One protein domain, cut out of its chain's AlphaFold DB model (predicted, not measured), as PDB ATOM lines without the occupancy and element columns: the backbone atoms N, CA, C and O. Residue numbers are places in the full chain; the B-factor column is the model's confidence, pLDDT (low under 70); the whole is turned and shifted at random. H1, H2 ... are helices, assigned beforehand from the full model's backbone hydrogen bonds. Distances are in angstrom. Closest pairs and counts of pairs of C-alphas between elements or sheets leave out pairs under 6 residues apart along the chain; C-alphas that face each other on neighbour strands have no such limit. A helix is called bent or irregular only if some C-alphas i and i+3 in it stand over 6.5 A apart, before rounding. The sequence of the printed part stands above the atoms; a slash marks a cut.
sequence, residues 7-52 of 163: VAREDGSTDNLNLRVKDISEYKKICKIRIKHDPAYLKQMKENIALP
ATOM      1  N   VAL A   7      98.234  81.604 103.525       88.38
ATOM      2  CA  VAL A   7      99.543  81.031 103.166       88.38
ATOM      3  C   VAL A   7     100.256  81.927 102.158       88.38
ATOM      4  O   VAL A   7      99.620  82.785 101.540       88.38
ATOM      5  N   ALA A   8     101.567  81.755 101.989       90.69
ATOM      6  CA  ALA A   8     102.296  82.485 100.953       90.69
ATOM      7  C   ALA A   8     101.709  82.218  99.565       90.69
ATOM      8  O   ALA A   8     101.156  81.148  99.291       90.69
ATOM      9  N   ARG A   9     101.842  83.213  98.689       87.38
ATOM     10  CA  ARG A   9     101.372  83.126  97.310       87.38
ATOM     11  C   ARG A   9     102.104  82.020  96.560       87.38
ATOM     12  O   ARG A   9     103.251  81.683  96.845       87.38
ATOM     13  N   GLU A  10     101.439  81.513  95.536       80.12
ATOM     14  CA  GLU A  10     101.976  80.519  94.609       80.12
ATOM     15  C   GLU A  10     103.226  81.005  93.851       80.12
ATOM     16  O   GLU A  10     104.045  80.203  93.423       80.12
ATOM     17  N   ASP A  11     103.430  82.313  93.703       82.88
ATOM     18  CA  ASP A  11     104.662  82.886  93.136       82.88
ATOM     19  C   ASP A  11     105.827  82.959  94.148       82.88
ATOM     20  O   ASP A  11     106.890  83.497  93.836       82.88
ATOM     21  N   GLY A  12     105.639  82.428  95.361       81.75
ATOM     22  CA  GLY A  12     106.605  82.476  96.459       81.75
ATOM     23  C   GLY A  12     106.663  83.828  97.176       81.75
ATOM     24  O   GLY A  12     107.447  83.987  98.115       81.75
ATOM     25  N   SER A  13     105.849  84.810  96.775       88.44
ATOM     26  CA  SER A  13     105.745  86.073  97.498       88.44
ATOM     27  C   SER A  13     105.110  85.859  98.872       88.44
ATOM     28  O   SER A  13     104.120  85.143  99.038       88.44
ATOM     29  N   THR A  14     105.684  86.533  99.865       91.50
ATOM     30  CA  THR A  14     105.229  86.519 101.261       91.50
ATOM     31  C   THR A  14     104.587  87.843 101.681       91.50
ATOM     32  O   THR A  14     104.275  88.042 102.854       91.50
ATOM     33  N   ASP A  15     104.371  88.760 100.735       93.88
ATOM     34  CA  ASP A  15     103.770  90.075 100.979       93.88
ATOM     35  C   ASP A  15     102.373  89.972 101.604       93.88
ATOM     36  O   ASP A  15     102.069  90.697 102.549       93.88
ATOM     37  N   ASN A  16     101.561  89.015 101.147       92.88
ATOM     38  CA  ASN A  16     100.219  88.753 101.658       92.88
ATOM     39  C   ASN A  16     100.203  88.218 103.099       92.88
ATOM     40  O   ASN A  16      99.184  88.330 103.782       92.88
ATOM     41  N   LEU A  17     101.318  87.677 103.600       92.38
ATOM     42  CA  LEU A  17     101.403  87.170 104.972       92.38
ATOM     43  C   LEU A  17     101.262  88.287 106.012       92.38
ATOM     44  O   LEU A  17     100.957  88.013 107.172       92.38
ATOM     45  N   ASN A  18     101.429  89.553 105.616       91.94
ATOM     46  CA  ASN A  18     101.175  90.695 106.490       91.94
ATOM     47  C   ASN A  18      99.691  90.838 106.897       91.94
ATOM     48  O   ASN A  18      99.431  91.520 107.895       91.94
ATOM     49  N   LEU A  19      98.775  90.179 106.171       91.69
ATOM     50  CA  LEU A  19      97.330  90.124 106.412       91.69
ATOM     51  C   LEU A  19      96.922  89.000 107.377       91.69
ATOM     52  O   LEU A  19      95.746  88.898 107.722       91.69
ATOM     53  N   ARG A  20      97.862  88.142 107.804       90.81
ATOM     54  CA  ARG A  20      97.599  87.107 108.815       90.81
ATOM     55  C   ARG A  20      97.094  87.729 110.113       90.81
ATOM     56  O   ARG A  20      97.489  88.837 110.479       90.81
ATOM     57  N   VAL A  21      96.275  86.980 110.847       89.06
ATOM     58  CA  VAL A  21      95.835  87.369 112.191       89.06
ATOM     59  C   VAL A  21      97.056  87.385 113.111       89.06
ATOM     60  O   VAL A  21      97.659  86.348 113.361       89.06
ATOM     61  N   LYS A  22      97.446  88.568 113.594       84.62
ATOM     62  CA  LYS A  22      98.637  88.731 114.452       84.62
ATOM     63  C   LYS A  22      98.312  88.631 115.938       84.62
ATOM     64  O   LYS A  22      99.186  88.277 116.724       84.62
ATOM     65  N   ASP A  23      97.082  88.965 116.326       87.81
ATOM     66  CA  ASP A  23      96.645  88.887 117.716       87.81
ATOM     67  C   ASP A  23      96.165  87.468 118.054       87.81
ATOM     68  O   ASP A  23      95.151  86.980 117.550       87.81
ATOM     69  N   ILE A  24      96.877  86.829 118.979       83.56
ATOM     70  CA  ILE A  24      96.538  85.522 119.553       83.56
ATOM     71  C   ILE A  24      95.104  85.514 120.112       83.56
ATOM     72  O   ILE A  24      94.397  84.511 119.999       83.56
ATOM     73  N   SER A  25      94.642  86.629 120.691       88.94
ATOM     74  CA  SER A  25      93.297  86.743 121.261       88.94
ATOM     75  C   SER A  25      92.210  86.654 120.186       88.94
ATOM     76  O   SER A  25      91.182  86.002 120.391       88.94
ATOM     77  N   GLU A  26      92.440  87.272 119.027       89.25
ATOM     78  CA  GLU A  26      91.557  87.184 117.863       89.25
ATOM     79  C   GLU A  26      91.564  85.775 117.292       89.25
ATOM     80  O   GLU A  26      90.503  85.210 117.023       89.25
ATOM     81  N   TYR A  27      92.741  85.162 117.224       87.75
ATOM     82  CA  TYR A  27      92.879  83.787 116.778       87.75
ATOM     83  C   TYR A  27      92.072  82.816 117.654       87.75
ATOM     84  O   TYR A  27      91.258  82.033 117.155       87.75
ATOM     85  N   LYS A  28      92.207  82.913 118.983       90.75
ATOM     86  CA  LYS A  28      91.436  82.085 119.922       90.75
ATOM     87  C   LYS A  28      89.926  82.297 119.759       90.75
ATOM     88  O   LYS A  28      89.160  81.337 119.851       90.75
ATOM     89  N   LYS A  29      89.472  83.526 119.467       92.06
ATOM     90  CA  LYS A  29      88.054  83.799 119.146       92.06
ATOM     91  C   LYS A  29      87.618  83.059 117.881       92.06
ATOM     92  O   LYS A  29      86.547  82.456 117.901       92.06
ATOM     93  N   ILE A  30      88.436  83.042 116.825       90.00
ATOM     94  CA  ILE A  30      88.149  82.301 115.584       90.00
ATOM     95  C   ILE A  30      87.996  80.800 115.873       90.00
ATOM     96  O   ILE A  30      86.998  80.201 115.465       90.00
ATOM     97  N   CYS A  31      88.911  80.198 116.642       90.31
ATOM     98  CA  CYS A  31      88.808  78.792 117.055       90.31
ATOM     99  C   CYS A  31      87.502  78.510 117.816       90.31
ATOM    100  O   CYS A  31      86.792  77.555 117.493       90.31
ATOM    101  N   LYS A  32      87.142  79.368 118.780       92.75
ATOM    102  CA  LYS A  32      85.893  79.244 119.555       92.75
ATOM    103  C   LYS A  32      84.645  79.382 118.687       92.75
ATOM    104  O   LYS A  32      83.694  78.627 118.871       92.75
ATOM    105  N   ILE A  33      84.639  80.315 117.732       92.44
ATOM    106  CA  ILE A  33      83.538  80.484 116.771       92.44
ATOM    107  C   ILE A  33      83.388  79.215 115.929       92.44
ATOM    108  O   ILE A  33      82.279  78.695 115.817       92.44
ATOM    109  N   ARG A  34      84.491  78.672 115.398       90.50
ATOM    110  CA  ARG A  34      84.472  77.424 114.624       90.50
ATOM    111  C   ARG A  34      83.900  76.271 115.443       90.50
ATOM    112  O   ARG A  34      82.965  75.631 114.987       90.50
ATOM    113  N   ILE A  35      84.394  76.053 116.660       92.06
ATOM    114  CA  ILE A  35      83.905  74.992 117.556       92.06
ATOM    115  C   ILE A  35      82.416  75.168 117.883       92.06
ATOM    116  O   ILE A  35      81.655  74.204 117.848       92.06
ATOM    117  N   LYS A  36      81.976  76.400 118.163       92.62
ATOM    118  CA  LYS A  36      80.574  76.709 118.477       92.62
ATOM    119  C   LYS A  36      79.630  76.383 117.317       92.62
ATOM    120  O   LYS A  36      78.517  75.923 117.555       92.62
ATOM    121  N   HIS A  37      80.047  76.672 116.086       92.81
ATOM    122  CA  HIS A  37      79.213  76.508 114.894       92.81
ATOM    123  C   HIS A  37      79.428  75.174 114.166       92.81
ATOM    124  O   HIS A  37      78.626  74.828 113.303       92.81
ATOM    125  N   ASP A  38      80.454  74.408 114.540       92.31
ATOM    126  CA  ASP A  38      80.765  73.088 113.993       92.31
ATOM    127  C   ASP A  38      81.128  72.094 115.122       92.31
ATOM    128  O   ASP A  38      82.303  71.803 115.371       92.31
ATOM    129  N   PRO A  39      80.125  71.541 115.835       91.88
ATOM    130  CA  PRO A  39      80.362  70.545 116.883       91.88
ATOM    131  C   PRO A  39      81.008  69.253 116.362       91.88
ATOM    132  O   PRO A  39      81.702  68.560 117.110       91.88
ATOM    133  N   ALA A  40      80.796  68.920 115.082       94.44
ATOM    134  CA  ALA A  40      81.418  67.761 114.449       94.44
ATOM    135  C   ALA A  40      82.936  67.949 114.332       94.44
ATOM    136  O   ALA A  40      83.687  67.009 114.591       94.44
ATOM    137  N   TYR A  41      83.394  69.170 114.040       92.69
ATOM    138  CA  TYR A  41      84.813  69.511 114.075       92.69
ATOM    139  C   TYR A  41      85.425  69.335 115.469       92.69
ATOM    140  O   TYR A  41      86.484  68.721 115.581       92.69
ATOM    141  N   LEU A  42      84.762  69.794 116.542       94.12
ATOM    142  CA  LEU A  42      85.258  69.573 117.910       94.12
ATOM    143  C   LEU A  42      85.402  68.079 118.213       94.12
ATOM    144  O   LEU A  42      86.451  67.650 118.692       94.12
ATOM    145  N   LYS A  43      84.368  67.288 117.898       95.50
ATOM    146  CA  LYS A  43      84.399  65.832 118.074       95.50
ATOM    147  C   LYS A  43      85.583  65.210 117.328       95.50
ATOM    148  O   LYS A  43      86.363  64.489 117.943       95.50
ATOM    149  N   GLN A  44      85.764  65.555 116.053       95.00
ATOM    150  CA  GLN A  44      86.873  65.061 115.235       95.00
ATOM    151  C   GLN A  44      88.242  65.444 115.815       95.00
ATOM    152  O   GLN A  44      89.153  64.621 115.842       95.00
ATOM    153  N   MET A  45      88.416  66.682 116.285       94.44
ATOM    154  CA  MET A  45      89.688  67.105 116.874       94.44
ATOM    155  C   MET A  45      89.990  66.355 118.177       94.44
ATOM    156  O   MET A  45      91.127  65.933 118.370       94.44
ATOM    157  N   LYS A  46      88.988  66.131 119.041       95.19
ATOM    158  CA  LYS A  46      89.154  65.319 120.258       95.19
ATOM    159  C   LYS A  46      89.515  63.870 119.930       95.19
ATOM    160  O   LYS A  46      90.436  63.322 120.530       95.19
ATOM    161  N   GLU A  47      88.843  63.273 118.948       96.12
ATOM    162  CA  GLU A  47      89.175  61.933 118.451       96.12
ATOM    163  C   GLU A  47      90.623  61.879 117.945       96.12
ATOM    164  O   GLU A  47      91.373  60.995 118.345       96.12
ATOM    165  N   ASN A  48      91.058  62.866 117.156       95.06
ATOM    166  CA  ASN A  48      92.434  62.952 116.661       95.06
ATOM    167  C   ASN A  48      93.473  63.094 117.786       95.06
ATOM    168  O   ASN A  48      94.541  62.487 117.702       95.06
ATOM    169  N   ILE A  49      93.185  63.879 118.831       94.75
ATOM    170  CA  ILE A  49      94.058  64.006 120.012       94.75
ATOM    171  C   ILE A  49      94.193  62.659 120.732       94.75
ATOM    172  O   ILE A  49      95.283  62.316 121.179       94.75
ATOM    173  N   ALA A  50      93.109  61.884 120.815       94.88
ATOM    174  CA  ALA A  50      93.098  60.579 121.471       94.88
ATOM    175  C   ALA A  50      93.764  59.457 120.647       94.88
ATOM    176  O   ALA A  50      94.074  58.398 121.198       94.88
ATOM    177  N   LEU A  51      93.979  59.654 119.341       94.88
ATOM    178  CA  LEU A  51      94.667  58.673 118.502       94.88
ATOM    179  C   LEU A  51      96.142  58.524 118.903       94.88
ATOM    180  O   LEU A  51      96.781  59.500 119.309       94.88
ATOM    181  N   PRO A  52      96.740  57.336 118.687       94.50
ATOM    182  CA  PRO A  52      98.184  57.187 118.720       94.50
ATOM    183  C   PRO A  52      98.846  58.234 117.828       94.50
ATOM    184  O   PRO A  52      98.353  58.583 116.750       94.50
TER     185      PRO A  52
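This is residues 7 to 52 of the 163 residues of the protein "SPASM domain-containing protein" of Methanosphaera sp (UniProt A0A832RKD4). The domain is an open, U-like chain of three helices with no packed core: H2 makes the base, H3 turns off its far end at a corner to make one arm, and the short H1 stands in the other arm, beyond a tight link. Before H1 the printed part starts with a looped tail, residues 7 to 14, and H1 has no contact with H2 or H3. The printed part has 46 residues with three named helices, in the order H1, H2, H3, and no named strand; the class is all helix. The whole is extended, with a radius of gyration of the C-alphas of 14.9 A, and the C-alphas span 36 by 26 by 16 A.

The printed part begins at Val 7, whose C-alpha is at (99.543, 81.031, 103.166). H1, residues 15 to 19, begins with C-alpha 15 at (103.770, 90.075, 100.979) and is 8.4 A from first to last C-alpha. It is neither bent nor irregular, but only just: C-alphas 15 and 18 are 6.1 A apart. H2, residues 24 to 37, is the longest helix by residues and measures 20.1 A. H3, residues 39 to 50, measures 16.8 A and ends with C-alpha 50 at (93.098, 60.579, 121.471).

H1 is apart from H2, although they follow each other in the chain, and it is apart from H3 as well. H2 and H3 touch only at the corner by their link, and only just, with 3 pairs of C-alphas within 8 A. H2 touches H3 with residues 34 to 35 alone, and H3 touches H2 with residues 41 to 42 alone. The closest C-alphas of the two helices are those of Ile 35 and Leu 42, 5.6 A apart, while the helix centres are 15.3 A apart. Their lines stand at a steep tilt of 68 degrees, only just short of about perpendicular, and they run opposite ways. In H2 and H3 every O i to N i+4 pair is within hydrogen-bond range; in H1 0 of 1 is, but 2 of its 2 O i to N i+3 pairs are.

The two C-alphas farthest apart are those of Asp 11 and Ala 50, at 37.9 A, and the C-alphas of Val 7 and Pro 52, the first and last printed residues, are 28.5 A apart. The printed part has no cut. The links from H1 to H2, with 4 residues between them, and from H2 to H3, with 1 residue, are both tight. Residues 10 to 15 stand free, as do residues 22 to 29, of which 24 to 29 belong to H2; residues 36 to 41, of which 39 to 41 belong to H3; and residues 46 to 52, of which 46 to 50 belong to H3. The mean pLDDT of the printed part is 91.0, and no printed residue is under 70.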